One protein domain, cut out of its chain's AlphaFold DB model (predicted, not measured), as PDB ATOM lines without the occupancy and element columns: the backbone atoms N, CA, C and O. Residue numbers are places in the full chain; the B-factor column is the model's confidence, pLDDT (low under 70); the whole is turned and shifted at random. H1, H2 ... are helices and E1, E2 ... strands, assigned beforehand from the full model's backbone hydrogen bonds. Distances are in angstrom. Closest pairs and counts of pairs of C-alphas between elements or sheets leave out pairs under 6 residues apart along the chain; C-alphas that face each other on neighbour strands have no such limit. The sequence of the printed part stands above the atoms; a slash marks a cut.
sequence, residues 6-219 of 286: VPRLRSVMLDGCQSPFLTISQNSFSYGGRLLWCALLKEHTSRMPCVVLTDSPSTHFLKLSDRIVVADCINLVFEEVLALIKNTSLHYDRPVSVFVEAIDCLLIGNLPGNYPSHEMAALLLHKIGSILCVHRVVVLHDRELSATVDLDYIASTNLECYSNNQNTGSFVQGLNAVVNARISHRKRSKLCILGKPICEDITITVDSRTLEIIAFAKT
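This is residues 6 to 219 of the 286 residues of the protein "Elongator complex protein 5" of Protopolystoma xenopodis (UniProt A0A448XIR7). A long, twisted sheet of nine strands curls round one helix, H2, with H1 on the same inner side. Along the outer side of its parallel part stand H4, H6 and H7 in a curved row, and the long hairpins of E6 to E9 make a wall on the other side of H2, from which residues 189 to 194 stick out. The printed part has 214 residues, with seven named helices and nine named strands in the order H1 E1 H2 E2 H3 E3 H4 E4 H5 H6 E5 H7 E6 E7 E8 E9, class mixed. The sheet, in the order E3 E2 E4 E5 E1 E6 E7 E8 E9, is mixed. The whole is compact, with a radius of gyration of the C-alphas of 16.7 A and spans of 44 by 43 by 36 A.

H1 is residues 6 to 13, from C-alpha 6 at (56.527, 32.228, 2.729). E1 is 22 to 27, H2 31 to 45 with 21.1 A, E2 50 to 54, H3 59 to 62, E3 68 to 72, H4 78 to 90 with 18.4 A and E4 97 to 100. H5 is 103 to 108, H6 117 to 127, E5 130 to 133, H7 142 to 154 with 19.8 A and E6 157 to 162. E7 is 176 to 185 with 26.7 A, E8 198 to 207 with 27.7 A, and E9 213 to 218, ending at C-alpha 218 at (51.524, 28.115, -5.842).

E1 and E6 are parallel, with N 159 and O 24 2.8 A apart. E6 to E9 form a meander, each strand the antiparallel neighbour of the one before; in the hairpin of E7 and E8, N 181 and O 202 are 2.9 A apart. E8 bends by 53 degrees at residue 201. The sheet curls round H2, whose Gly 32 has its C-alpha 5.4 A from that of Ala 177 in E7. H1 is on the same face, at a height over the sheet of 7.3 A. H4 is over E2, along the strands at 18 degrees on the local plane. H3, H5, H6 and H7 only graze the sheet. H6 and H7 touch, their closest C-alphas those of Ser 117 and Ala 147, 6.0 A. In H1, H2, H4, H5 and H6 every O i to N i+4 pair is within hydrogen-bond range, in H7 7 of 9; H3 is too short for such a pair.

The C-alphas farthest apart are those of Leu 90 and Gln 166, 48.7 A. The printed part has no cut. The links E6 to E7 and E7 to E8 are long. Mean pLDDT of the printed part is 70.3; residues 104 to 149 are among those under 70.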
ATOM      1  N   VAL A   6      56.975  31.118   1.856       57.97
ATOM      2  CA  VAL A   6      56.527  32.228   2.729       57.97
ATOM      3  C   VAL A   6      57.440  33.470   2.625       57.97
ATOM      4  O   VAL A   6      56.914  34.580   2.520       57.97
ATOM      5  N   PRO A   7      58.784  33.342   2.554       57.38
ATOM      6  CA  PRO A   7      59.676  34.488   2.354       57.38
ATOM      7  C   PRO A   7      59.424  35.245   1.044       57.38
ATOM      8  O   PRO A   7      59.629  36.453   0.988       57.38
ATOM      9  N   ARG A   8      58.942  34.567  -0.006       60.31
ATOM     10  CA  ARG A   8      58.663  35.199  -1.301       60.31
ATOM     11  C   ARG A   8      57.411  36.069  -1.239       60.31
ATOM     12  O   ARG A   8      57.469  37.208  -1.690       60.31
ATOM     13  N   LEU A   9      56.324  35.581  -0.633       63.53
ATOM     14  CA  LEU A   9      55.128  36.399  -0.399       63.53
ATOM     15  C   LEU A   9      55.474  37.643   0.424       63.53
ATOM     16  O   LEU A   9      55.091  38.747   0.051       63.53
ATOM     17  N   ARG A  10      56.272  37.465   1.484       65.56
ATOM     18  CA  ARG A  10      56.806  38.567   2.298       65.56
ATOM     19  C   ARG A  10      57.585  39.565   1.452       65.56
ATOM     20  O   ARG A  10      57.289  40.750   1.497       65.56
ATOM     21  N   SER A  11      58.502  39.087   0.614       63.66
ATOM     22  CA  SER A  11      59.312  39.974  -0.219       63.66
ATOM     23  C   SER A  11      58.493  40.792  -1.221       63.66
ATOM     24  O   SER A  11      58.781  41.962  -1.454       63.66
ATOM     25  N   VAL A  12      57.444  40.190  -1.788       63.28
ATOM     26  CA  VAL A  12      56.613  40.819  -2.823       63.28
ATOM     27  C   VAL A  12      55.575  41.764  -2.217       63.28
ATOM     28  O   VAL A  12      55.323  42.822  -2.783       63.28
ATOM     29  N   MET A  13      54.972  41.395  -1.082       64.44
ATOM     30  CA  MET A  13      53.901  42.169  -0.439       64.44
ATOM     31  C   MET A  13      54.423  43.203   0.564       64.44
ATOM     32  O   MET A  13      53.805  44.252   0.722       64.44
ATOM     33  N   LEU A  14      55.509  42.890   1.278       61.69
ATOM     34  CA  LEU A  14      55.940  43.607   2.485       61.69
ATOM     35  C   LEU A  14      57.345  44.219   2.366       61.69
ATOM     36  O   LEU A  14      57.606  45.236   3.004       61.69
ATOM     37  N   ASP A  15      58.242  43.657   1.546       59.91
ATOM     38  CA  ASP A  15      59.634  44.140   1.432       59.91
ATOM     39  C   ASP A  15      59.830  45.184   0.316       59.91
ATOM     40  O   ASP A  15      60.955  45.439  -0.116       59.91
ATOM     41  N   GLY A  16      58.755  45.847  -0.125       52.25
ATOM     42  CA  GLY A  16      58.759  46.940  -1.113       52.25
ATOM     43  C   GLY A  16      59.447  48.238  -0.648       52.25
ATOM     44  O   GLY A  16      59.053  49.328  -1.056       52.25
ATOM     45  N   CYS A  17      60.475  48.138   0.198       43.44
ATOM     46  CA  CYS A  17      61.103  49.195   0.994       43.44
ATOM     47  C   CYS A  17      61.804  50.330   0.220       43.44
ATOM     48  O   CYS A  17      62.540  51.089   0.845       43.44
ATOM     49  N   GLN A  18      61.634  50.485  -1.100       45.97
ATOM     50  CA  GLN A  18      62.349  51.531  -1.853       45.97
ATOM     51  C   GLN A  18      61.492  52.454  -2.727       45.97
ATOM     52  O   GLN A  18      62.047  53.304  -3.419       45.97
ATOM     53  N   SER A  19      60.157  52.378  -2.689       53.94
ATOM     54  CA  SER A  19      59.325  53.357  -3.407       53.94
ATOM     55  C   SER A  19      57.859  53.346  -2.962       53.94
ATOM     56  O   SER A  19      57.440  52.300  -2.469       53.94
ATOM     57  N   PRO A  20      57.063  54.415  -3.209       54.88
ATOM     58  CA  PRO A  20      55.621  54.376  -2.977       54.88
ATOM     59  C   PRO A  20      55.029  53.184  -3.713       54.88
ATOM     60  O   PRO A  20      55.082  53.101  -4.943       54.88
ATOM     61  N   PHE A  21      54.555  52.233  -2.926       70.19
ATOM     62  CA  PHE A  21      53.990  50.968  -3.349       70.19
ATOM     63  C   PHE A  21      52.507  51.038  -3.018       70.19
ATOM     64  O   PHE A  21      52.167  51.363  -1.881       70.19
ATOM     65  N   LEU A  22      51.659  50.812  -4.023       70.44
ATOM     66  CA  LEU A  22      50.222  50.645  -3.853       70.44
ATOM     67  C   LEU A  22      49.920  49.167  -4.047       70.44
ATOM     68  O   LEU A  22      50.016  48.651  -5.168       70.44
ATOM     69  N   THR A  23      49.565  48.498  -2.959       71.69
ATOM     70  CA  THR A  23      48.913  47.192  -3.045       71.69
ATOM     71  C   THR A  23      47.421  47.416  -3.023       71.69
ATOM     72  O   THR A  23      46.938  48.135  -2.155       71.69
ATOM     73  N   ILE A  24      46.708  46.803  -3.957       72.12
ATOM     74  CA  ILE A  24      45.251  46.715  -3.928       72.12
ATOM     75  C   ILE A  24      44.881  45.263  -3.724       72.12
ATOM     76  O   ILE A  24      45.553  44.364  -4.220       72.12
ATOM     77  N   SER A  25      43.827  45.033  -2.958       69.94
ATOM     78  CA  SER A  25      43.290  43.700  -2.790       69.94
ATOM     79  C   SER A  25      41.820  43.696  -3.019       69.94
ATOM     80  O   SER A  25      41.118  44.373  -2.285       69.94
ATOM     81  N   GLN A  26      41.387  42.912  -3.991       72.56
ATOM     82  CA  GLN A  26      39.984  42.706  -4.281       72.56
ATOM     83  C   GLN A  26      39.529  41.484  -3.494       72.56
ATOM     84  O   GLN A  26      39.973  40.363  -3.744       72.56
ATOM     85  N   ASN A  27      38.682  41.700  -2.495       65.31
ATOM     86  CA  ASN A  27      38.097  40.617  -1.717       65.31
ATOM     87  C   ASN A  27      36.620  40.471  -2.072       65.31
ATOM     88  O   ASN A  27      35.833  41.384  -1.826       65.31
ATOM     89  N   SER A  28      36.221  39.277  -2.515       59.81
ATOM     90  CA  SER A  28      34.886  38.784  -2.157       59.81
ATOM     91  C   SER A  28      34.821  38.732  -0.621       59.81
ATOM     92  O   SER A  28      35.832  38.403  -0.006       59.81
ATOM     93  N   PHE A  29      33.700  39.089   0.023       55.06
ATOM     94  CA  PHE A  29      33.514  39.242   1.491       55.06
ATOM     95  C   PHE A  29      33.824  38.013   2.385       55.06
ATOM     96  O   PHE A  29      33.266  37.839   3.468       55.06
ATOM     97  N   SER A  30      34.695  37.113   1.961       64.75
ATOM     98  CA  SER A  30      35.124  35.972   2.732       64.75
ATOM     99  C   SER A  30      35.870  36.399   4.000       64.75
ATOM    100  O   SER A  30      36.772  37.240   3.996       64.75
ATOM    101  N   TYR A  31      35.507  35.761   5.109       71.44
ATOM    102  CA  TYR A  31      36.204  35.862   6.391       71.44
ATOM    103  C   TYR A  31      37.713  35.574   6.259       71.44
ATOM    104  O   TYR A  31      38.532  36.219   6.915       71.44
ATOM    105  N   GLY A  32      38.090  34.659   5.358       71.75
ATOM    106  CA  GLY A  32      39.479  34.334   5.047       71.75
ATOM    107  C   GLY A  32      40.289  35.521   4.523       71.75
ATOM    108  O   GLY A  32      41.412  35.726   4.981       71.75
ATOM    109  N   GLY A  33      39.715  36.355   3.650       74.06
ATOM    110  CA  GLY A  33      40.379  37.562   3.148       74.06
ATOM    111  C   GLY A  33      40.772  38.532   4.266       74.06
ATOM    112  O   GLY A  33      41.909  39.000   4.320       74.06
ATOM    113  N   ARG A  34      39.866  38.774   5.222       77.81
ATOM    114  CA  ARG A  34      40.143  39.614   6.404       77.81
ATOM    115  C   ARG A  34      41.240  39.028   7.294       77.81
ATOM    116  O   ARG A  34      42.108  39.767   7.760       77.81
ATOM    117  N   LEU A  35      41.230  37.713   7.516       81.06
ATOM    118  CA  LEU A  35      42.268  37.035   8.299       81.06
ATOM    119  C   LEU A  35      43.644  37.119   7.642       81.06
ATOM    120  O   LEU A  35      44.627  37.389   8.331       81.06
ATOM    121  N   LEU A  36      43.709  36.926   6.324       82.25
ATOM    122  CA  LEU A  36      44.936  37.091   5.555       82.25
ATOM    123  C   LEU A  36      45.510  38.496   5.725       82.25
ATOM    124  O   LEU A  36      46.699  38.640   5.993       82.25
ATOM    125  N   TRP A  37      44.662  39.520   5.659       79.62
ATOM    126  CA  TRP A  37      45.096  40.896   5.874       79.62
ATOM    127  C   TRP A  37      45.593  41.157   7.285       79.62
ATOM    128  O   TRP A  37      46.644  41.770   7.449       79.62
ATOM    129  N   CYS A  38      44.909  40.640   8.302       82.38
ATOM    130  CA  CYS A  38      45.384  40.744   9.678       82.38
ATOM    131  C   CYS A  38      46.750  40.059   9.861       82.38
ATOM    132  O   CYS A  38      47.605  40.583  10.571       82.38
ATOM    133  N   ALA A  39      46.984  38.926   9.191       84.38
ATOM    134  CA  ALA A  39      48.270  38.235   9.222       84.38
ATOM    135  C   ALA A  39      49.377  39.019   8.497       84.38
ATOM    136  O   ALA A  39      50.458  39.216   9.052       84.38
ATOM    137  N   LEU A  40      49.095  39.547   7.300       82.00
ATOM    138  CA  LEU A  40      50.022  40.412   6.563       82.00
ATOM    139  C   LEU A  40      50.345  41.690   7.346       82.00
ATOM    140  O   LEU A  40      51.504  42.095   7.419       82.00
ATOM    141  N   LEU A  41      49.345  42.296   7.987       80.44
ATOM    142  CA  LEU A  41      49.507  43.482   8.823       80.44
ATOM    143  C   LEU A  41      50.342  43.181  10.074       80.44
ATOM    144  O   LEU A  41      51.229  43.962  10.415       80.44
ATOM    145  N   LYS A  42      50.126  42.036  10.735       84.06
ATOM    146  CA  LYS A  42      50.964  41.577  11.858       84.06
ATOM    147  C   LYS A  42      52.434  41.460  11.449       84.06
ATOM    148  O   LYS A  42      53.320  41.880  12.194       84.06
ATOM    149  N   GLU A  43      52.699  40.915  10.264       80.00
ATOM    150  CA  GLU A  43      54.060  40.817   9.732       80.00
ATOM    151  C   GLU A  43      54.631  42.193   9.356       80.00
ATOM    152  O   GLU A  43      55.764  42.502   9.726       80.00
ATOM    153  N   HIS A  44      53.851  43.057   8.702       75.94
ATOM    154  CA  HIS A  44      54.284  44.398   8.294       75.94
ATOM    155  C   HIS A  44      54.606  45.308   9.489       75.94
ATOM    156  O   HIS A  44      55.627  45.999   9.522       75.94
ATOM    157  N   THR A  45      53.738  45.306  10.498       69.25
ATOM    158  CA  THR A  45      53.838  46.171  11.686       69.25
ATOM    159  C   THR A  45      55.031  45.843  12.573       69.25
ATOM    160  O   THR A  45      55.454  46.670  13.375       69.25
ATOM    161  N   SER A  46      55.655  44.676  12.384       67.31
ATOM    162  CA  SER A  46      56.961  44.383  12.988       67.31
ATOM    163  C   SER A  46      58.085  45.303  12.485       67.31
ATOM    164  O   SER A  46      59.147  45.365  13.105       67.31
ATOM    165  N   ARG A  47      57.867  46.023  11.377       67.56
ATOM    166  CA  ARG A  47      58.887  46.834  10.696       67.56
ATOM    167  C   ARG A  47      58.538  48.312  10.619       67.56
ATOM    168  O   ARG A  47      59.442  49.145  10.693       67.56
ATOM    169  N   MET A  48      57.254  48.633  10.460       70.50
ATOM    170  CA  MET A  48      56.786  50.001  10.242       70.50
ATOM    171  C   MET A  48      55.466  50.273  10.969       70.50
ATOM    172  O   MET A  48      54.589  49.407  10.966       70.50
ATOM    173  N   PRO A  49      55.295  51.476  11.543       70.56
ATOM    174  CA  PRO A  49      54.021  51.907  12.106       70.56
ATOM    175  C   PRO A  49      52.934  51.926  11.029       70.56
ATOM    176  O   PRO A  49      53.201  52.258   9.869       70.56
ATOM    177  N   CYS A  50      51.709  51.564  11.417       77.75
ATOM    178  CA  CYS A  50      50.587  51.500  10.493       77.75
ATOM    179  C   CYS A  50      49.347  52.220  11.022       77.75
ATOM    180  O   CYS A  50      48.993  52.074  12.192       77.75
ATOM    181  N   VAL A  51      48.682  52.969  10.143       78.50
ATOM    182  CA  VAL A  51      47.345  53.525  10.383       78.50
ATOM    183  C   VAL A  51      46.331  52.637   9.680       78.50
ATOM    184  O   VAL A  51      46.433  52.460   8.473       78.50
ATOM    185  N   VAL A  52      45.366  52.095  10.417       78.75
ATOM    186  CA  VAL A  52      44.257  51.297   9.887       78.75
ATOM    187  C   VAL A  52      43.011  52.168   9.847       78.75
ATOM    188  O   VAL A  52      42.476  52.522  10.893       78.75
ATOM    189  N   LEU A  53      42.556  52.493   8.642       77.38
ATOM    190  CA  LEU A  53      41.285  53.153   8.379       77.38
ATOM    191  C   LEU A  53      40.223  52.074   8.160       77.38
ATOM    192  O   LEU A  53      40.355  51.251   7.250       77.38
ATOM    193  N   THR A  54      39.196  52.053   8.999       76.56
ATOM    194  CA  THR A  54      38.157  51.014   8.985       76.56
ATOM    195  C   THR A  54      36.773  51.634   9.147       76.56
ATOM    196  O   THR A  54      36.624  52.679   9.781       76.56
ATOM    197  N   ASP A  55      35.772  51.002   8.535       70.50
ATOM    198  CA  ASP A  55      34.357  51.286   8.769       70.50
ATOM    199  C   ASP A  55      33.878  50.610  10.067       70.50
ATOM    200  O   ASP A  55      33.070  51.131  10.824       70.50
ATOM    201  N   SER A  56      34.398  49.431  10.378       71.81
ATOM    202  CA  SER A  56      34.050  48.704  11.588       71.81
ATOM    203  C   SER A  56      35.270  47.941  12.079       71.81
ATOM    204  O   SER A  56      35.620  46.916  11.482       71.81
ATOM    205  N   PRO A  57      35.926  48.393  13.166       66.44
ATOM    206  CA  PRO A  57      37.147  47.763  13.636       66.44
ATOM    207  C   PRO A  57      36.875  46.297  13.968       66.44
ATOM    208  O   PRO A  57      36.212  45.961  14.951       66.44
ATOM    209  N   SER A  58      37.399  45.407  13.125       70.06
ATOM    210  CA  SER A  58      37.326  43.975  13.376       70.06
ATOM    211  C   SER A  58      37.985  43.651  14.720       70.06
ATOM    212  O   SER A  58      39.014  44.224  15.095       70.06
ATOM    213  N   THR A  59      37.429  42.683  15.448       75.38
ATOM    214  CA  THR A  59      38.034  42.202  16.702       75.38
ATOM    215  C   THR A  59      39.444  41.644  16.485       75.38
ATOM    216  O   THR A  59      40.238  41.569  17.423       75.38
ATOM    217  N   HIS A  60      39.794  41.291  15.245       74.25
ATOM    218  CA  HIS A  60      41.129  40.865  14.847       74.25
ATOM    219  C   HIS A  60      42.142  42.016  14.847       74.25
ATOM    220  O   HIS A  60      43.283  41.775  15.234       74.25
ATOM    221  N   PHE A  61      41.746  43.255  14.525       74.38
ATOM    222  CA  PHE A  61      42.634  44.425  14.635       74.38
ATOM    223  C   PHE A  61      42.961  44.774  16.087       74.38
ATOM    224  O   PHE A  61      44.071  45.212  16.375       74.38
ATOM    225  N   LEU A  62      42.048  44.505  17.027       73.81
ATOM    226  CA  LEU A  62      42.319  44.708  18.456       73.81
ATOM    227  C   LEU A  62      43.509  43.865  18.944       73.81
ATOM    228  O   LEU A  62      44.247  44.305  19.825       73.81
ATOM    229  N   LYS A  63      43.752  42.698  18.326       78.44
ATOM    230  CA  LYS A  63      44.927  41.855  18.610       78.44
ATOM    231  C   LYS A  63      46.258  42.474  18.159       78.44
ATOM    232  O   LYS A  63      47.302  41.934  18.502       78.44
ATOM    233  N   LEU A  64      46.217  43.544  17.365       77.75
ATOM    234  CA  LEU A  64      47.379  44.248  16.813       77.75
ATOM    235  C   LEU A  64      47.545  45.661  17.403       77.75
ATOM    236  O   LEU A  64      48.424  46.399  16.965       77.75
ATOM    237  N   SER A  65      46.687  46.046  18.356       73.00
ATOM    238  CA  SER A  65      46.526  47.417  18.871       73.00
ATOM    239  C   SER A  65      47.784  48.045  19.477       73.00
ATOM    240  O   SER A  65      47.894  49.265  19.528       73.00
ATOM    241  N   ASP A  66      48.764  47.242  19.884       75.50
ATOM    242  CA  ASP A  66      50.074  47.697  20.354       75.50
ATOM    243  C   ASP A  66      50.977  48.226  19.224       75.50
ATOM    244  O   ASP A  66      51.998  48.860  19.493       75.50
ATOM    245  N   ARG A  67      50.621  47.976  17.955       74.00
ATOM    246  CA  ARG A  67      51.475  48.257  16.783       74.00
ATOM    247  C   ARG A  67      50.791  49.046  15.675       74.00
ATOM    248  O   ARG A  67      51.447  49.401  14.693       74.00
ATOM    249  N   ILE A  68      49.493  49.295  15.810       83.38
ATOM    250  CA  ILE A  68      48.693  50.016  14.822       83.38
ATOM    251  C   ILE A  68      47.884  51.120  15.485       83.38
ATOM    252  O   ILE A  68      47.382  50.964  16.596       83.38
ATOM    253  N   VAL A  69      47.707  52.214  14.757       84.06
ATOM    254  CA  VAL A  69      46.712  53.233  15.079       84.06
ATOM    255  C   VAL A  69      45.459  52.886  14.290       84.06
ATOM    256  O   VAL A  69      45.451  52.997  13.068       84.06
ATOM    257  N   VAL A  70      44.414  52.423  14.970       84.81
ATOM    258  CA  VAL A  70      43.112  52.183  14.333       84.81
ATOM    259  C   VAL A  70      42.298  53.464  14.399       84.81
ATOM    260  O   VAL A  70      42.117  54.022  15.480       84.81
ATOM    261  N   ALA A  71      41.793  53.907  13.255       83.19
ATOM    262  CA  ALA A  71      40.878  55.025  13.157       83.19
ATOM    263  C   ALA A  71      39.586  54.587  12.474       83.19
ATOM    264  O   ALA A  71      39.596  54.019  11.380       83.19
ATOM    265  N   ASP A  72      38.476  54.867  13.148       83.06
ATOM    266  CA  ASP A  72      37.150  54.784  12.556       83.06
ATOM    267  C   ASP A  72      36.984  55.963  11.595       83.06
ATOM    268  O   ASP A  72      37.116  57.127  11.988       83.06
ATOM    269  N   CYS A  73      36.761  55.652  10.322       76.75
ATOM    270  CA  CYS A  73      36.634  56.647   9.265       76.75
ATOM    271  C   CYS A  73      35.213  56.769   8.718       76.75
ATOM    272  O   CYS A  73      35.032  57.511   7.758       76.75
ATOM    273  N   ILE A  74      34.206  56.110   9.316       76.50
ATOM    274  CA  ILE A  74      32.812  56.204   8.838       76.50
ATOM    275  C   ILE A  74      32.356  57.662   8.742       76.50
ATOM    276  O   ILE A  74      31.651  58.036   7.807       76.50
ATOM    277  N   ASN A  75      32.744  58.473   9.725       77.38
ATOM    278  CA  ASN A  75      32.258  59.842   9.870       77.38
ATOM    279  C   ASN A  75      33.303  60.905   9.520       77.38
ATOM    280  O   ASN A  75      33.030  62.087   9.713       77.38
ATOM    281  N   LEU A  76      34.489  60.506   9.051       77.19
ATOM    282  CA  LEU A  76      35.551  61.451   8.720       77.19
ATOM    283  C   LEU A  76      35.421  61.911   7.272       77.19
ATOM    284  O   LEU A  76      35.251  61.096   6.365       77.19
ATOM    285  N   VAL A  77      35.569  63.213   7.041       79.94
ATOM    286  CA  VAL A  77      35.782  63.719   5.677       79.94
ATOM    287  C   VAL A  77      37.235  63.487   5.252       79.94
ATOM    288  O   VAL A  77      38.135  63.346   6.080       79.94
ATOM    289  N   PHE A  78      37.499  63.473   3.945       76.12
ATOM    290  CA  PHE A  78      38.830  63.165   3.405       76.12
ATOM    291  C   PHE A  78      39.963  64.019   3.999       76.12
ATOM    292  O   PHE A  78      41.034  63.501   4.310       76.12
ATOM    293  N   GLU A  79      39.732  65.316   4.215       81.50
ATOM    294  CA  GLU A  79      40.734  66.200   4.822       81.50
ATOM    295  C   GLU A  79      41.065  65.817   6.270       81.50
ATOM    296  O   GLU A  79      42.215  65.939   6.693       81.50
ATOM    297  N   GLU A  80      40.096  65.295   7.022       84.19
ATOM    298  CA  GLU A  80      40.321  64.788   8.378       84.19
ATOM    299  C   GLU A  80      41.126  63.489   8.346       84.19
ATOM    300  O   GLU A  80      42.042  63.317   9.149       84.19
ATOM    301  N   VAL A  81      40.863  62.615   7.368       80.69
ATOM    302  CA  VAL A  81      41.674  61.412   7.123       80.69
ATOM    303  C   VAL A  81      43.117  61.795   6.780       80.69
ATOM    304  O   VAL A  81      44.065  61.246   7.345       80.69
ATOM    305  N   LEU A  82      43.317  62.785   5.906       79.19
ATOM    306  CA  LEU A  82      44.652  63.287   5.575       79.19
ATOM    307  C   LEU A  82      45.346  63.929   6.778       79.19
ATOM    308  O   LEU A  82      46.545  63.720   6.973       79.19
ATOM    309  N   ALA A  83      44.624  64.718   7.572       84.44
ATOM    310  CA  ALA A  83      45.154  65.328   8.785       84.44
ATOM    311  C   ALA A  83      45.567  64.258   9.801       84.44
ATOM    312  O   ALA A  83      46.658  64.340  10.360       84.44
ATOM    313  N   LEU A  84      44.754  63.216   9.976       84.44
ATOM    314  CA  LEU A  84      45.060  62.073  10.829       84.44
ATOM    315  C   LEU A  84      46.338  61.356  10.379       84.44
ATOM    316  O   LEU A  84      47.224  61.111  11.200       84.44
ATOM    317  N   ILE A  85      46.464  61.048   9.083       80.38
ATOM    318  CA  ILE A  85      47.655  60.385   8.537       80.38
ATOM    319  C   ILE A  85      48.895  61.266   8.740       80.38
ATOM    320  O   ILE A  85      49.924  60.776   9.203       80.38
ATOM    321  N   LYS A  86      48.794  62.572   8.453       81.62
ATOM    322  CA  LYS A  86      49.889  63.535   8.660       81.62
ATOM    323  C   LYS A  86      50.294  63.614  10.130       81.62
ATOM    324  O   LYS A  86      51.473  63.456  10.430       81.62
ATOM    325  N   ASN A  87      49.339  63.792  11.037       83.56
ATOM    326  CA  ASN A  87      49.607  63.867  12.472       83.56
ATOM    327  C   ASN A  87      50.250  62.576  12.977       83.56
ATOM    328  O   ASN A  87      51.240  62.626  13.699       83.56
ATOM    329  N   THR A  88      49.766  61.422  12.517       80.31
ATOM    330  CA  THR A  88      50.373  60.135  12.861       80.31
ATOM    331  C   THR A  88      51.795  60.031  12.317       80.31
ATOM    332  O   THR A  88      52.693  59.621  13.041       80.31
ATOM    333  N   SER A  89      52.042  60.470  11.079       76.94
ATOM    334  CA  SER A  89      53.390  60.476  10.495       76.94
ATOM    335  C   SER A  89      54.377  61.371  11.241       76.94
ATOM    336  O   SER A  89      55.547  61.022  11.321       76.94
ATOM    337  N   LEU A  90      53.917  62.468  11.854       81.81
ATOM    338  CA  LEU A  90      54.765  63.341  12.677       81.81
ATOM    339  C   LEU A  90      55.213  62.679  13.987       81.81
ATOM    340  O   LEU A  90      56.207  63.104  14.569       81.81
ATOM    341  N   HIS A  91      54.501  61.654  14.459       82.12
ATOM    342  CA  HIS A  91      54.858  60.923  15.676       82.12
ATOM    343  C   HIS A  91      55.921  59.841  15.459       82.12
ATOM    344  O   HIS A  91      56.425  59.289  16.438       82.12
ATOM    345  N   TYR A  92      56.268  59.527  14.208       78.06
ATOM    346  CA  TYR A  92      57.218  58.469  13.886       78.06
ATOM    347  C   TYR A  92      58.395  59.005  13.069       78.06
ATOM    348  O   TYR A  92      58.219  59.590  12.008       78.06
ATOM    349  N   ASP A  93      59.618  58.675  13.487       76.00
ATOM    350  CA  ASP A  93      60.854  58.986  12.744       76.00
ATOM    351  C   ASP A  93      61.044  58.120  11.478       76.00
ATOM    352  O   ASP A  93      62.128  58.045  10.897       76.00
ATOM    353  N   ARG A  94      60.009  57.380  11.072       74.12
ATOM    354  CA  ARG A  94      60.036  56.405   9.979       74.12
ATOM    355  C   ARG A  94      58.786  56.555   9.117       74.12
ATOM    356  O   ARG A  94      57.758  56.997   9.628       74.12
ATOM    357  N   PRO A  95      58.834  56.139   7.838       73.38
ATOM    358  CA  PRO A  95      57.647  56.166   6.999       73.38
ATOM    359  C   PRO A  95      56.527  55.321   7.627       73.38
ATOM    360  O   PRO A  95      56.775  54.240   8.167       73.38
ATOM    361  N   VAL A  96      55.303  55.839   7.564       76.94
ATOM    362  CA  VAL A  96      54.089  55.161   8.030       76.94
ATOM    363  C   VAL A  96      53.444  54.462   6.844       76.94
ATOM    364  O   VAL A  96      53.304  55.066   5.780       76.94
ATOM    365  N   SER A  97      53.022  53.215   7.038       79.25
ATOM    366  CA  SER A  97      52.145  52.548   6.077       79.25
ATOM    367  C   SER A  97      50.691  52.835   6.415       79.25
ATOM    368  O   SER A  97      50.276  52.725   7.567       79.25
ATOM    369  N   VAL A  98      49.894  53.176   5.413       81.81
ATOM    370  CA  VAL A  98      48.450  53.345   5.599       81.81
ATOM    371  C   VAL A  98      47.740  52.113   5.074       81.81
ATOM    372  O   VAL A  98      47.972  51.698   3.940       81.81
ATOM    373  N   PHE A  99      46.904  51.535   5.927       81.38
ATOM    374  CA  PHE A  99      45.998  50.447   5.625       81.38
ATOM    375  C   PHE A  99      44.573  50.978   5.567       81.38
ATOM    376  O   PHE A  99      44.118  51.641   6.494       81.38
ATOM    377  N   VAL A 100      43.860  50.670   4.492       79.94
ATOM    378  CA  VAL A 100      42.463  51.081   4.305       79.94
ATOM    379  C   VAL A 100      41.637  49.824   4.111       79.94
ATOM    380  O   VAL A 100      41.900  49.112   3.155       79.94
ATOM    381  N   GLU A 101      40.684  49.524   4.998       76.81
ATOM    382  CA  GLU A 101      39.853  48.311   4.892       76.81
ATOM    383  C   GLU A 101      38.840  48.395   3.738       76.81
ATOM    384  O   GLU A 101      38.597  47.403   3.051       76.81
ATOM    385  N   ALA A 102      38.253  49.576   3.546       74.69
ATOM    386  CA  ALA A 102      37.179  49.833   2.594       74.69
ATOM    387  C   ALA A 102      37.418  51.178   1.889       74.69
ATOM    388  O   ALA A 102      36.904  52.223   2.291       74.69
ATOM    389  N   ILE A 103      38.279  51.179   0.866       72.94
ATOM    390  CA  ILE A 103      38.577  52.399   0.091       72.94
ATOM    391  C   ILE A 103      37.353  52.911  -0.681       72.94
ATOM    392  O   ILE A 103      37.239  54.104  -0.919       72.94
ATOM    393  N   ASP A 104      36.419  52.029  -1.025       68.81
ATOM    394  CA  ASP A 104      35.107  52.361  -1.573       68.81
ATOM    395  C   ASP A 104      34.351  53.333  -0.659       68.81
ATOM    396  O   ASP A 104      33.831  54.330  -1.144       68.81
ATOM    397  N   CYS A 105      34.398  53.158   0.666       66.69
ATOM    398  CA  CYS A 105      33.796  54.116   1.597       66.69
ATOM    399  C   CYS A 105      34.456  55.504   1.537       66.69
ATOM    400  O   CYS A 105      33.762  56.507   1.677       66.69
ATOM    401  N   LEU A 106      35.768  55.576   1.281       66.19
ATOM    402  CA  LEU A 106      36.478  56.851   1.107       66.19
ATOM    403  C   LEU A 106      36.216  57.495  -0.262       66.19
ATOM    404  O   LEU A 106      36.317  58.710  -0.392       66.19
ATOM    405  N   LEU A 107      35.921  56.687  -1.281       66.19
ATOM    406  CA  LEU A 107      35.688  57.142  -2.654       66.19
ATOM    407  C   LEU A 107      34.220  57.510  -2.916       66.19
ATOM    408  O   LEU A 107      33.943  58.396  -3.718       66.19
ATOM    409  N   ILE A 108      33.286  56.824  -2.255       61.38
ATOM    410  CA  ILE A 108      31.834  56.973  -2.427       61.38
ATOM    411  C   ILE A 108      31.256  57.917  -1.358       61.38
ATOM    412  O   ILE A 108      30.277  58.622  -1.606       61.38
ATOM    413  N   GLY A 109      31.851  57.947  -0.161       51.84
ATOM    414  CA  GLY A 109      31.365  58.715   0.980       51.84
ATOM    415  C   GLY A 109      31.822  60.176   0.983       51.84
ATOM    416  O   GLY A 109      32.967  60.480   1.292       51.84
ATOM    417  N   ASN A 110      30.880  61.095   0.760       45.56
ATOM    418  CA  ASN A 110      30.877  62.455   1.324       45.56
ATOM    419  C   ASN A 110      32.023  63.418   0.958       45.56
ATOM    420  O   ASN A 110      32.341  64.311   1.745       45.56
ATOM    421  N   LEU A 111      32.590  63.339  -0.245       49.91
ATOM    422  CA  LEU A 111      33.380  64.454  -0.771       49.91
ATOM    423  C   LEU A 111      32.468  65.460  -1.501       49.91
ATOM    424  O   LEU A 111      31.866  65.116  -2.520       49.91
ATOM    425  N   PRO A 112      32.331  66.714  -1.018       41.81
ATOM    426  CA  PRO A 112      31.752  67.784  -1.816       41.81
ATOM    427  C   PRO A 112      32.710  68.082  -2.975       41.81
ATOM    428  O   PRO A 112      33.726  68.757  -2.818       41.81
ATOM    429  N   GLY A 113      32.389  67.519  -4.135       51.75
ATOM    430  CA  GLY A 113      33.241  67.520  -5.319       51.75
ATOM    431  C   GLY A 113      33.502  66.085  -5.749       51.75
ATOM    432  O   GLY A 113      34.041  65.297  -4.981       51.75
ATOM    433  N   ASN A 114      33.088  65.739  -6.966       53.91
ATOM    434  CA  ASN A 114      33.420  64.468  -7.605       53.91
ATOM    435  C   ASN A 114      34.942  64.389  -7.809       53.91
ATOM    436  O   ASN A 114      35.422  64.676  -8.903       53.91
ATOM    437  N   TYR A 115      35.705  64.043  -6.776       56.09
ATOM    438  CA  TYR A 115      37.113  63.726  -6.953       56.09
ATOM    439  C   TYR A 115      37.197  62.340  -7.583       56.09
ATOM    440  O   TYR A 115      36.676  61.376  -7.013       56.09
ATOM    441  N   PRO A 116      37.807  62.207  -8.765       63.53
ATOM    442  CA  PRO A 116      38.002  60.901  -9.347       63.53
ATOM    443  C   PRO A 116      38.988  60.090  -8.491       63.53
ATOM    444  O   PRO A 116      39.951  60.614  -7.923       63.53
ATOM    445  N   SER A 117      38.742  58.784  -8.385       64.00
ATOM    446  CA  SER A 117      39.463  57.871  -7.485       64.00
ATOM    447  C   SER A 117      40.981  57.876  -7.675       64.00
ATOM    448  O   SER A 117      41.731  57.707  -6.709       64.00
ATOM    449  N   HIS A 118      41.448  58.128  -8.898       62.78
ATOM    450  CA  HIS A 118      42.866  58.225  -9.224       62.78
ATOM    451  C   HIS A 118      43.552  59.465  -8.635       62.78
ATOM    452  O   HIS A 118      44.700  59.361  -8.207       62.78
ATOM    453  N   GLU A 119      42.878  60.619  -8.554       66.44
ATOM    454  CA  GLU A 119      43.450  61.831  -7.947       66.44
ATOM    455  C   GLU A 119      43.641  61.643  -6.446       66.44
ATOM    456  O   GLU A 119      44.686  61.986  -5.893       66.44
ATOM    457  N   MET A 120      42.658  61.024  -5.796       66.19
ATOM    458  CA  MET A 120      42.706  60.745  -4.366       66.19
ATOM    459  C   MET A 120      43.803  59.723  -4.031       66.19
ATOM    460  O   MET A 120      44.599  59.934  -3.113       66.19
ATOM    461  N   ALA A 121      43.910  58.654  -4.828       65.31
ATOM    462  CA  ALA A 121      44.995  57.683  -4.718       65.31
ATOM    463  C   ALA A 121      46.368  58.328  -4.970       65.31
ATOM    464  O   ALA A 121      47.308  58.078  -4.216       65.31
ATOM    465  N   ALA A 122      46.491  59.199  -5.976       66.25
ATOM    466  CA  ALA A 122      47.726  59.922  -6.273       66.25
ATOM    467  C   ALA A 122      48.118  60.895  -5.150       66.25
ATOM    468  O   ALA A 122      49.291  60.962  -4.783       66.25
ATOM    469  N   LEU A 123      47.155  61.611  -4.562       66.81
ATOM    470  CA  LEU A 123      47.378  62.510  -3.424       66.81
ATOM    471  C   LEU A 123      47.868  61.750  -2.194       66.81
ATOM    472  O   LEU A 123      48.835  62.173  -1.554       66.81
ATOM    473  N   LEU A 124      47.239  60.614  -1.893       67.06
ATOM    474  CA  LEU A 124      47.686  59.736  -0.821       67.06
ATOM    475  C   LEU A 124      49.109  59.228  -1.114       67.06
ATOM    476  O   LEU A 124      49.995  59.391  -0.277       67.06
ATOM    477  N   LEU A 125      49.369  58.694  -2.314       66.12
ATOM    478  CA  LEU A 125      50.680  58.148  -2.702       66.12
ATOM    479  C   LEU A 125      51.796  59.197  -2.743       66.12
ATOM    480  O   LEU A 125      52.945  58.881  -2.450       66.12
ATOM    481  N   HIS A 126      51.487  60.444  -3.099       65.50
ATOM    482  CA  HIS A 126      52.468  61.529  -3.101       65.50
ATOM    483  C   HIS A 126      52.837  61.959  -1.675       65.50
ATOM    484  O   HIS A 126      53.943  62.444  -1.424       65.50
ATOM    485  N   LYS A 127      51.903  61.853  -0.726       64.88
ATOM    486  CA  LYS A 127      52.113  62.288   0.661       64.88
ATOM    487  C   LYS A 127      52.649  61.173   1.560       64.88
ATOM    488  O   LYS A 127      53.208  61.487   2.607       64.88
ATOM    489  N   ILE A 128      52.491  59.908   1.169       65.25
ATOM    490  CA  ILE A 128      52.769  58.737   2.005       65.25
ATOM    491  C   ILE A 128      53.814  57.849   1.318       65.25
ATOM    492  O   ILE A 128      53.696  57.521   0.143       65.25
ATOM    493  N   GLY A 129      54.845  57.437   2.063       58.81
ATOM    494  CA  GLY A 129      55.953  56.634   1.529       58.81
ATOM    495  C   GLY A 129      55.563  55.224   1.063       58.81
ATOM    496  O   GLY A 129      56.236  54.676   0.194       58.81
ATOM    497  N   SER A 130      54.490  54.642   1.604       64.56
ATOM    498  CA  SER A 130      53.944  53.336   1.213       64.56
ATOM    499  C   SER A 130      52.471  53.216   1.608       64.56
ATOM    500  O   SER A 130      52.095  53.571   2.725       64.56
ATOM    501  N   ILE A 131      51.627  52.695   0.713       64.62
ATOM    502  CA  ILE A 131      50.195  52.519   0.972       64.62
ATOM    503  C   ILE A 131      49.787  51.079   0.690       64.62
ATOM    504  O   ILE A 131      49.922  50.558  -0.416       64.62
ATOM    505  N   LEU A 132      49.227  50.442   1.707       63.75
ATOM    506  CA  LEU A 132      48.674  49.104   1.624       63.75
ATOM    507  C   LEU A 132      47.145  49.218   1.603       63.75
ATOM    508  O   LEU A 132      46.507  49.203   2.645       63.75
ATOM    509  N   CYS A 133      46.534  49.360   0.431       62.84
ATOM    510  CA  CYS A 133      45.080  49.476   0.333       62.84
ATOM    511  C   CYS A 133      44.411  48.096   0.276       62.84
ATOM    512  O   CYS A 133      44.751  47.248  -0.550       62.84
ATOM    513  N   VAL A 134      43.380  47.894   1.092       58.28
ATOM    514  CA  VAL A 134      42.403  46.825   0.889       58.28
ATOM    515  C   VAL A 134      41.182  47.438   0.217       58.28
ATOM    516  O   VAL A 134      40.652  48.469   0.628       58.28
ATOM    517  N   HIS A 135      40.783  46.838  -0.899       59.19
ATOM    518  CA  HIS A 135      39.674  47.300  -1.711       59.19
ATOM    519  C   HIS A 135      38.523  46.297  -1.598       59.19
ATOM    520  O   HIS A 135      38.598  45.141  -2.023       59.19
ATOM    521  N   ARG A 136      37.431  46.716  -0.968       53.91
ATOM    522  CA  ARG A 136      36.281  45.846  -0.762       53.91
ATOM    523  C   ARG A 136      35.424  45.876  -2.026       53.91
ATOM    524  O   ARG A 136      34.751  46.861  -2.290       53.91
ATOM    525  N   VAL A 137      35.459  44.809  -2.825       52.69
ATOM    526  CA  VAL A 137      34.591  44.704  -4.009       52.69
ATOM    527  C   VAL A 137      33.283  44.056  -3.593       52.69
ATOM    528  O   VAL A 137      33.212  42.862  -3.296       52.69
ATOM    529  N   VAL A 138      32.235  44.868  -3.586       44.41
ATOM    530  CA  VAL A 138      30.873  44.467  -3.256       44.41
ATOM    531  C   VAL A 138      29.975  44.902  -4.393       44.41
ATOM    532  O   VAL A 138      29.606  46.061  -4.454       44.41
ATOM    533  N   VAL A 139      29.663  43.957  -5.287       42.88
ATOM    534  CA  VAL A 139      28.621  44.031  -6.332       42.88
ATOM    535  C   VAL A 139      28.460  45.435  -6.927       42.88
ATOM    536  O   VAL A 139      27.564  46.184  -6.553       42.88
ATOM    537  N   LEU A 140      29.351  45.769  -7.858       43.19
ATOM    538  CA  LEU A 140      29.440  47.115  -8.405       43.19
ATOM    539  C   LEU A 140      28.242  47.425  -9.309       43.19
ATOM    540  O   LEU A 140      27.951  46.696 -10.261       43.19
ATOM    541  N   HIS A 141      27.592  48.552  -9.032       48.66
ATOM    542  CA  HIS A 141      26.816  49.290 -10.026       48.66
ATOM    543  C   HIS A 141      27.801  49.843 -11.083       48.66
ATOM    544  O   HIS A 141      28.938  50.157 -10.738       48.66
ATOM    545  N   ASP A 142      27.405  50.025 -12.354       52.47
ATOM    546  CA  ASP A 142      28.324  50.364 -13.477       52.47
ATOM    547  C   ASP A 142      29.352  51.491 -13.206       52.47
ATOM    548  O   ASP A 142      30.453  51.481 -13.754       52.47
ATOM    549  N   ARG A 143      29.023  52.471 -12.350       54.69
ATOM    550  CA  ARG A 143      29.927  53.581 -11.995       54.69
ATOM    551  C   ARG A 143      31.115  53.150 -11.139       54.69
ATOM    552  O   ARG A 143      32.194  53.720 -11.269       54.69
ATOM    553  N   GLU A 144      30.932  52.165 -10.274       56.94
ATOM    554  CA  GLU A 144      31.971  51.714  -9.351       56.94
ATOM    555  C   GLU A 144      32.972  50.790 -10.071       56.94
ATOM    556  O   GLU A 144      34.150  50.769  -9.719       56.94
ATOM    557  N   LEU A 145      32.547  50.145 -11.169       61.16
ATOM    558  CA  LEU A 145      33.400  49.363 -12.077       61.16
ATOM    559  C   LEU A 145      34.498  50.213 -12.742       61.16
ATOM    560  O   LEU A 145      35.609  49.744 -12.966       61.16
ATOM    561  N   SER A 146      34.212  51.484 -13.042       63.09
ATOM    562  CA  SER A 146      35.212  52.398 -13.611       63.09
ATOM    563  C   SER A 146      36.303  52.746 -12.597       63.09
ATOM    564  O   SER A 146      37.476  52.826 -12.954       63.09
ATOM    565  N   ALA A 147      35.937  52.930 -11.326       63.62
ATOM    566  CA  ALA A 147      36.892  53.282 -10.280       63.62
ATOM    567  C   ALA A 147      37.847  52.122  -9.955       63.62
ATOM    568  O   ALA A 147      39.012  52.364  -9.632       63.62
ATOM    569  N   THR A 148      37.386  50.870 -10.069       65.12
ATOM    570  CA  THR A 148      38.234  49.688  -9.854       65.12
ATOM    571  C   THR A 148      39.277  49.512 -10.949       65.12
ATOM    572  O   THR A 148      40.414  49.150 -10.652       65.12
ATOM    573  N   VAL A 149      38.929  49.829 -12.202       69.44
ATOM    574  CA  VAL A 149      39.866  49.776 -13.337       69.44
ATOM    575  C   VAL A 149      41.013  50.773 -13.151       69.44
ATOM    576  O   VAL A 149      42.177  50.412 -13.346       69.44
ATOM    577  N   ASP A 150      40.708  51.995 -12.711       71.25
ATOM    578  CA  ASP A 150      41.719  53.023 -12.431       71.25
ATOM    579  C   ASP A 150      42.663  52.597 -11.298       71.25
ATOM    580  O   ASP A 150      43.885  52.736 -11.394       71.25
ATOM    581  N   LEU A 151      42.108  52.028 -10.226       71.25
ATOM    582  CA  LEU A 151      42.888  51.533  -9.093       71.25
ATOM    583  C   LEU A 151      43.814  50.382  -9.509       71.25
ATOM    584  O   LEU A 151      45.012  50.427  -9.222       71.25
ATOM    585  N   ASP A 152      43.307  49.402 -10.256       74.12
ATOM    586  CA  ASP A 152      44.105  48.289 -10.785       74.12
ATOM    587  C   ASP A 152      45.208  48.760 -11.745       74.12
ATOM    588  O   ASP A 152      46.262  48.119 -11.860       74.12
ATOM    589  N   TYR A 153      44.981  49.877 -12.446       73.62
ATOM    590  CA  TYR A 153      45.977  50.507 -13.305       73.62
ATOM    591  C   TYR A 153      47.129  51.130 -12.508       73.62
ATOM    592  O   TYR A 153      48.291  50.989 -12.896       73.62
ATOM    593  N   ILE A 154      46.821  51.780 -11.386       74.00
ATOM    594  CA  ILE A 154      47.804  52.485 -10.549       74.00
ATOM    595  C   ILE A 154      48.528  51.519  -9.593       74.00
ATOM    596  O   ILE A 154      49.664  51.780  -9.187       74.00
ATOM    597  N   ALA A 155      47.909  50.382  -9.253       76.38
ATOM    598  CA  ALA A 155      48.474  49.377  -8.359       76.38
ATOM    599  C   ALA A 155      49.824  48.842  -8.864       76.38
ATOM    600  O   ALA A 155      49.944  48.312  -9.973       76.38
ATOM    601  N   SER A 156      50.846  48.879  -8.008       78.31
ATOM    602  CA  SER A 156      52.092  48.148  -8.260       78.31
ATOM    603  C   SER A 156      51.922  46.651  -8.021       78.31
ATOM    604  O   SER A 156      52.630  45.835  -8.617       78.31
ATOM    605  N   THR A 157      51.009  46.268  -7.130       80.19
ATOM    606  CA  THR A 157      50.664  44.871  -6.856       80.19
ATOM    607  C   THR A 157      49.176  44.743  -6.578       80.19
ATOM    608  O   THR A 157      48.612  45.538  -5.837       80.19
ATOM    609  N   ASN A 158      48.547  43.740  -7.177       81.25
ATOM    610  CA  ASN A 158      47.159  43.385  -6.929       81.25
ATOM    611  C   ASN A 158      47.099  42.010  -6.255       81.25
ATOM    612  O   ASN A 158      47.837  41.105  -6.651       81.25
ATOM    613  N   LEU A 159      46.255  41.871  -5.236       82.44
ATOM    614  CA  LEU A 159      45.946  40.625  -4.540       82.44
ATOM    615  C   LEU A 159      44.442  40.360  -4.620       82.44
ATOM    616  O   LEU A 159      43.670  40.791  -3.760       82.44
ATOM    617  N   GLU A 160      44.023  39.618  -5.628       83.25
ATOM    618  CA  GLU A 160      42.624  39.247  -5.817       83.25
ATOM    619  C   GLU A 160      42.332  37.947  -5.065       83.25
ATOM    620  O   GLU A 160      42.878  36.900  -5.395       83.25
ATOM    621  N   CYS A 161      41.488  37.986  -4.038       82.50
ATOM    622  CA  CYS A 161      41.102  36.804  -3.269       82.50
ATOM    623  C   CYS A 161      39.768  36.250  -3.778       82.50
ATOM    624  O   CYS A 161      38.747  36.949  -3.789       82.50
ATOM    625  N   TYR A 162      39.745  34.964  -4.124       78.81
ATOM    626  CA  TYR A 162      38.592  34.330  -4.756       78.81
ATOM    627  C   TYR A 162      38.188  33.013  -4.086       78.81
ATOM    628  O   TYR A 162      38.985  32.282  -3.494       78.81
ATOM    629  N   SER A 163      36.897  32.700  -4.191       69.94
ATOM    630  CA  SER A 163      36.333  31.407  -3.809       69.94
ATOM    631  C   SER A 163      36.383  30.468  -5.012       69.94
ATOM    632  O   SER A 163      35.793  30.769  -6.046       69.94
ATOM    633  N   ASN A 164      37.036  29.311  -4.891       62.00
ATOM    634  CA  ASN A 164      36.927  28.279  -5.920       62.00
ATOM    635  C   ASN A 164      35.574  27.576  -5.777       62.00
ATOM    636  O   ASN A 164      35.337  26.873  -4.804       62.00
ATOM    637  N   ASN A 165      34.692  27.708  -6.767       50.16
ATOM    638  CA  ASN A 165      33.352  27.101  -6.739       50.16
ATOM    639  C   ASN A 165      33.348  25.558  -6.681       50.16
ATOM    640  O   ASN A 165      32.293  24.967  -6.479       50.16
ATOM    641  N   GLN A 166      34.501  24.897  -6.833       51.84
ATOM    642  CA  GLN A 166      34.620  23.440  -6.693       51.84
ATOM    643  C   GLN A 166      34.915  22.965  -5.263       51.84
ATOM    644  O   GLN A 166      34.763  21.785  -4.982       51.84
ATOM    645  N   ASN A 167      35.281  23.871  -4.354       45.81
ATOM    646  CA  ASN A 167      35.357  23.632  -2.914       45.81
ATOM    647  C   ASN A 167      34.981  24.951  -2.239       45.81
ATOM    648  O   ASN A 167      35.792  25.873  -2.207       45.81
ATOM    649  N   THR A 168      33.731  25.031  -1.782       40.75
ATOM    650  CA  THR A 168      33.106  26.158  -1.071       40.75
ATOM    651  C   THR A 168      34.117  27.068  -0.363       40.75
ATOM    652  O   THR A 168      34.922  26.616   0.451       40.75
ATOM    653  N   GLY A 169      34.087  28.353  -0.735       45.34
ATOM    654  CA  GLY A 169      35.110  29.356  -0.449       45.34
ATOM    655  C   GLY A 169      35.574  29.456   0.990       45.34
ATOM    656  O   GLY A 169      34.849  29.089   1.902       45.34
ATOM    657  N   SER A 170      36.783  30.001   1.183       50.16
ATOM    658  CA  SER A 170      37.375  30.257   2.503       50.16
ATOM    659  C   SER A 170      37.009  29.165   3.511       50.16
ATOM    660  O   SER A 170      36.299  29.419   4.488       50.16
ATOM    661  N   PHE A 171      37.435  27.931   3.253       55.75
ATOM    662  CA  PHE A 171      37.112  26.850   4.166       55.75
ATOM    663  C   PHE A 171      37.863  27.098   5.480       55.75
ATOM    664  O   PHE A 171      39.096  27.122   5.518       55.75
ATOM    665  N   VAL A 172      37.114  27.302   6.563       55.88
ATOM    666  CA  VAL A 172      37.665  27.311   7.918       55.88
ATOM    667  C   VAL A 172      37.785  25.851   8.358       55.88
ATOM    668  O   VAL A 172      36.818  25.249   8.824       55.88
ATOM    669  N   GLN A 173      38.952  25.235   8.145       57.78
ATOM    670  CA  GLN A 173      39.237  23.893   8.669       57.78
ATOM    671  C   GLN A 173      39.677  24.057  10.123       57.78
ATOM    672  O   GLN A 173      40.854  24.256  10.425       57.78
ATOM    673  N   GLY A 174      38.709  24.035  11.039       67.25
ATOM    674  CA  GLY A 174      38.975  24.234  12.462       67.25
ATOM    675  C   GLY A 174      39.428  25.665  12.764       67.25
ATOM    676  O   GLY A 174      38.626  26.588  12.721       67.25
ATOM    677  N   LEU A 175      40.702  25.852  13.114       75.31
ATOM    678  CA  LEU A 175      41.266  27.167  13.465       75.31
ATOM    679  C   LEU A 175      41.967  27.861  12.300       75.31
ATOM    680  O   LEU A 175      42.379  29.012  12.446       75.31
ATOM    681  N   ASN A 176      42.077  27.189  11.159       82.94
ATOM    682  CA  ASN A 176      42.835  27.677  10.022       82.94
ATOM    683  C   ASN A 176      41.884  28.112   8.910       82.94
ATOM    684  O   ASN A 176      40.958  27.380   8.557       82.94
ATOM    685  N   ALA A 177      42.129  29.291   8.351       83.75
ATOM    686  CA  ALA A 177      41.453  29.775   7.158       83.75
ATOM    687  C   ALA A 177      42.343  29.541   5.938       83.75
ATOM    688  O   ALA A 177      43.509  29.938   5.932       83.75
ATOM    689  N   VAL A 178      41.788  28.909   4.907       84.19
ATOM    690  CA  VAL A 178      42.463  28.716   3.619       84.19
ATOM    691  C   VAL A 178      41.923  29.734   2.620       84.19
ATOM    692  O   VAL A 178      40.725  29.754   2.342       84.19
ATOM    693  N   VAL A 179      42.800  30.575   2.080       84.81
ATOM    694  CA  VAL A 179      42.476  31.641   1.125       84.81
ATOM    695  C   VAL A 179      43.147  31.334  -0.203       84.81
ATOM    696  O   VAL A 179      44.361  31.151  -0.253       84.81
ATOM    697  N   ASN A 180      42.365  31.299  -1.281       85.19
ATOM    698  CA  ASN A 180      42.913  31.301  -2.632       85.19
ATOM    699  C   ASN A 180      42.988  32.742  -3.117       85.19
ATOM    700  O   ASN A 180      42.043  33.512  -2.924       85.19
ATOM    701  N   ALA A 181      44.114  33.103  -3.714       84.44
ATOM    702  CA  ALA A 181      44.323  34.438  -4.228       84.44
ATOM    703  C   ALA A 181      45.174  34.430  -5.496       84.44
ATOM    704  O   ALA A 181      45.940  33.505  -5.742       84.44
ATOM    705  N   ARG A 182      45.046  35.488  -6.286       84.56
ATOM    706  CA  ARG A 182      45.859  35.781  -7.456       84.56
ATOM    707  C   ARG A 182      46.686  37.016  -7.159       84.56
ATOM    708  O   ARG A 182      46.148  38.067  -6.818       84.56
ATOM    709  N   ILE A 183      48.000  36.884  -7.284       84.44
ATOM    710  CA  ILE A 183      48.929  38.005  -7.177       84.44
ATOM    711  C   ILE A 183      49.281  38.473  -8.576       84.44
ATOM    712  O   ILE A 183      49.813  37.696  -9.364       84.44
ATOM    713  N   SER A 184      49.066  39.753  -8.853       82.19
ATOM    714  CA  SER A 184      49.523  40.411 -10.075       82.19
ATOM    715  C   SER A 184      50.529  41.499  -9.728       82.19
ATOM    716  O   SER A 184      50.181  42.475  -9.074       82.19
ATOM    717  N   HIS A 185      51.781  41.361 -10.165       80.62
ATOM    718  CA  HIS A 185      52.841  42.337  -9.885       80.62
ATOM    719  C   HIS A 185      53.313  43.044 -11.162       80.62
ATOM    720  O   HIS A 185      53.642  42.397 -12.164       80.62
ATOM    721  N   ARG A 186      53.403  44.380 -11.109       74.31
ATOM    722  CA  ARG A 186      53.956  45.215 -12.185       74.31
ATOM    723  C   ARG A 186      55.408  45.566 -11.864       74.31
ATOM    724  O   ARG A 186      55.683  46.356 -10.962       74.31
ATOM    725  N   LYS A 187      56.355  45.008 -12.627       68.00
ATOM    726  CA  LYS A 187      57.767  45.406 -12.523       68.00
ATOM    727  C   LYS A 187      57.912  46.864 -12.954       68.00
ATOM    728  O   LYS A 187      57.476  47.216 -14.041       68.00
ATOM    729  N   ARG A 188      58.598  47.688 -12.161       58.88
ATOM    730  CA  ARG A 188      59.035  49.032 -12.573       58.88
ATOM    731  C   ARG A 188      60.263  48.940 -13.479       58.88
ATOM    732  O   ARG A 188      61.376  49.250 -13.072       58.88
ATOM    733  N   SER A 189      60.081  48.465 -14.704       53.59
ATOM    734  CA  SER A 189      61.062  48.708 -15.761       53.59
ATOM    735  C   SER A 189      60.796  50.108 -16.331       53.59
ATOM    736  O   SER A 189      59.648  50.480 -16.554       53.59
ATOM    737  N   LYS A 190      61.844  50.903 -16.584       46.38
ATOM    738  CA  LYS A 190      61.722  52.221 -17.248       46.38
ATOM    739  C   LYS A 190      61.177  52.125 -18.690       46.38
ATOM    740  O   LYS A 190      60.967  53.150 -19.322       46.38
ATOM    741  N   LEU A 191      60.939  50.907 -19.182       41.12
ATOM    742  CA  LEU A 191      60.391  50.570 -20.496       41.12
ATOM    743  C   LEU A 191      58.970  49.967 -20.408       41.12
ATOM    744  O   LEU A 191      58.537  49.228 -21.290       41.12
ATOM    745  N   CYS A 192      58.249  50.196 -19.308       43.06
ATOM    746  CA  CYS A 192      56.911  49.647 -19.082       43.06
ATOM    747  C   CYS A 192      55.830  50.428 -19.830       43.06
ATOM    748  O   CYS A 192      55.008  51.099 -19.215       43.06
ATOM    749  N   ILE A 193      55.816  50.305 -21.155       45.47
ATOM    750  CA  ILE A 193      54.643  50.678 -21.957       45.47
ATOM    751  C   ILE A 193      53.825  49.424 -22.339       45.47
ATOM    752  O   ILE A 193      52.635  49.541 -22.589       45.47
ATOM    753  N   LEU A 194      54.387  48.201 -22.277       51.28
ATOM    754  CA  LEU A 194      53.724  46.996 -22.831       51.28
ATOM    755  C   LEU A 194      53.862  45.681 -22.028       51.28
ATOM    756  O   LEU A 194      53.429  44.623 -22.482       51.28
ATOM    757  N   GLY A 195      54.454  45.698 -20.831       54.88
ATOM    758  CA  GLY A 195      54.648  44.470 -20.049       54.88
ATOM    759  C   GLY A 195      53.359  43.994 -19.373       54.88
ATOM    760  O   GLY A 195      52.901  44.638 -18.431       54.88
ATOM    761  N   LYS A 196      52.803  42.849 -19.799       65.94
ATOM    762  CA  LYS A 196      51.725  42.164 -19.060       65.94
ATOM    763  C   LYS A 196      52.160  41.932 -17.599       65.94
ATOM    764  O   LYS A 196      53.314  41.545 -17.380       65.94
ATOM    765  N   PRO A 197      51.282  42.163 -16.603       69.69
ATOM    766  CA  PRO A 197      51.610  41.897 -15.208       69.69
ATOM    767  C   PRO A 197      51.959  40.418 -15.020       69.69
ATOM    768  O   PRO A 197      51.397  39.544 -15.683       69.69
ATOM    769  N   ILE A 198      52.895  40.135 -14.114       77.81
ATOM    770  CA  ILE A 198      53.198  38.754 -13.730       77.81
ATOM    771  C   ILE A 198      52.076  38.306 -12.802       77.81
ATOM    772  O   ILE A 198      51.946  38.872 -11.717       77.81
ATOM    773  N   CYS A 199      51.286  37.325 -13.236       80.75
ATOM    774  CA  CYS A 199      50.176  36.769 -12.471       80.75
ATOM    775  C   CYS A 199      50.546  35.393 -11.906       80.75
ATOM    776  O   CYS A 199      51.011  34.526 -12.645       80.75
ATOM    777  N   GLU A 200      50.324  35.190 -10.610       84.12
ATOM    778  CA  GLU A 200      50.530  33.916  -9.922       84.12
ATOM    779  C   GLU A 200      49.284  33.573  -9.096       84.12
ATOM    780  O   GLU A 200      48.882  34.359  -8.236       84.12
ATOM    781  N   ASP A 201      48.694  32.401  -9.337       84.88
ATOM    782  CA  ASP A 201      47.635  31.855  -8.487       84.88
ATOM    783  C   ASP A 201      48.265  31.142  -7.289       84.88
ATOM    784  O   ASP A 201      49.237  30.388  -7.418       84.88
ATOM    785  N   ILE A 202      47.741  31.419  -6.101       85.88
ATOM    786  CA  ILE A 202      48.309  30.983  -4.832       85.88
ATOM    787  C   ILE A 202      47.224  30.549  -3.847       85.88
ATOM    788  O   ILE A 202      46.089  31.026  -3.863       85.88
ATOM    789  N   THR A 203      47.612  29.678  -2.925       86.31
ATOM    790  CA  THR A 203      46.814  29.276  -1.771       86.31
ATOM    791  C   THR A 203      47.590  29.589  -0.499       86.31
ATOM    792  O   THR A 203      48.733  29.158  -0.324       86.31
ATOM    793  N   ILE A 204      46.958  30.333   0.407       86.19
ATOM    794  CA  ILE A 204      47.522  30.758   1.687       86.19
ATOM    795  C   ILE A 204      46.689  30.164   2.817       86.19
ATOM    796  O   ILE A 204      45.465  30.249   2.809       86.19
ATOM    797  N   THR A 205      47.347  29.576   3.812       87.19
ATOM    798  CA  THR A 205      46.691  29.117   5.044       87.19
ATOM    799  C   THR A 205      47.094  30.009   6.207       87.19
ATOM    800  O   THR A 205      48.285  30.199   6.455       87.19
ATOM    801  N   VAL A 206      46.101  30.530   6.923       87.38
ATOM    802  CA  VAL A 206      46.269  31.481   8.025       87.38
ATOM    803  C   VAL A 206      45.676  30.905   9.306       87.38
ATOM    804  O   VAL A 206      44.533  30.448   9.307       87.38
ATOM    805  N   ASP A 207      46.424  30.965  10.405       87.62
ATOM    806  CA  ASP A 207      45.912  30.649  11.741       87.62
ATOM    807  C   ASP A 207      45.024  31.802  12.237       87.62
ATOM    808  O   ASP A 207      45.480  32.934  12.403       87.62
ATOM    809  N   SER A 208      43.746  31.544  12.504       83.75
ATOM    810  CA  SER A 208      42.806  32.581  12.957       83.75
ATOM    811  C   SER A 208      43.043  33.070  14.396       83.75
ATOM    812  O   SER A 208      42.603  34.165  14.776       83.75
ATOM    813  N   ARG A 209      43.730  32.278  15.230       85.31
ATOM    814  CA  ARG A 209      44.060  32.644  16.614       85.31
ATOM    815  C   ARG A 209      45.299  33.514  16.652       85.31
ATOM    816  O   ARG A 209      45.222  34.600  17.235       85.31
ATOM    817  N   THR A 210      46.385  33.043  16.041       87.12
ATOM    818  CA  THR A 210      47.695  33.708  16.088       87.12
ATOM    819  C   THR A 210      47.880  34.740  14.982       87.12
ATOM    820  O   THR A 210      48.751  35.598  15.127       87.12
ATOM    821  N   LEU A 211      47.053  34.714  13.931       85.88
ATOM    822  CA  LEU A 211      47.200  35.543  12.729       85.88
ATOM    823  C   LEU A 211      48.547  35.302  12.035       85.88
ATOM    824  O   LEU A 211      49.211  36.240  11.605       85.88
ATOM    825  N   GLU A 212      48.989  34.048  11.976       87.62
ATOM    826  CA  GLU A 212      50.237  33.665  11.311       87.62
ATOM    827  C   GLU A 212      49.961  32.946   9.997       87.62
ATOM    828  O   GLU A 212      49.038  32.137   9.892       87.62
ATOM    829  N   ILE A 213      50.779  33.246   8.988       87.19
ATOM    830  CA  ILE A 213      50.763  32.531   7.715       87.19
ATOM    831  C   ILE A 213      51.471  31.192   7.928       87.19
ATOM    832  O   ILE A 213      52.692  31.136   8.071       87.19
ATOM    833  N   ILE A 214      50.692  30.113   7.962       87.19
ATOM    834  CA  ILE A 214      51.174  28.756   8.247       87.19
ATOM    835  C   ILE A 214      51.718  28.099   6.976       87.19
ATOM    836  O   ILE A 214      52.722  27.388   7.009       87.19
ATOM    837  N   ALA A 215      51.037  28.310   5.848       84.44
ATOM    838  CA  ALA A 215      51.388  27.678   4.585       84.44
ATOM    839  C   ALA A 215      51.130  28.602   3.398       84.44
ATOM    840  O   ALA A 215      50.194  29.403   3.397       84.44
ATOM    841  N   PHE A 216      51.962  28.433   2.374       85.06
ATOM    842  CA  PHE A 216      51.871  29.115   1.094       85.06
ATOM    843  C   PHE A 216      52.187  28.113  -0.015       85.06
ATOM    844  O   PHE A 216      53.247  27.481   0.007       85.06
ATOM    845  N   ALA A 217      51.296  27.989  -0.991       83.94
ATOM    846  CA  ALA A 217      51.483  27.143  -2.160       83.94
ATOM    847  C   ALA A 217      51.148  27.924  -3.431       83.94
ATOM    848  O   ALA A 217      50.205  28.709  -3.443       83.94
ATOM    849  N   LYS A 218      51.919  27.697  -4.498       82.88
ATOM    850  CA  LYS A 218      51.524  28.115  -5.842       82.88
ATOM    851  C   LYS A 218      50.537  27.100  -6.393       82.88
ATOM    852  O   LYS A 218      50.747  25.896  -6.241       82.88
ATOM    853  N   THR A 219      49.477  27.594  -7.008       70.69
ATOM    854  CA  THR A 219      48.458  26.768  -7.637       70.69
ATOM    855  C   THR A 219      48.804  26.675  -9.112       70.69
ATOM    856  O   THR A 219      48.679  27.655  -9.843       70.69
TER     857      THR A 219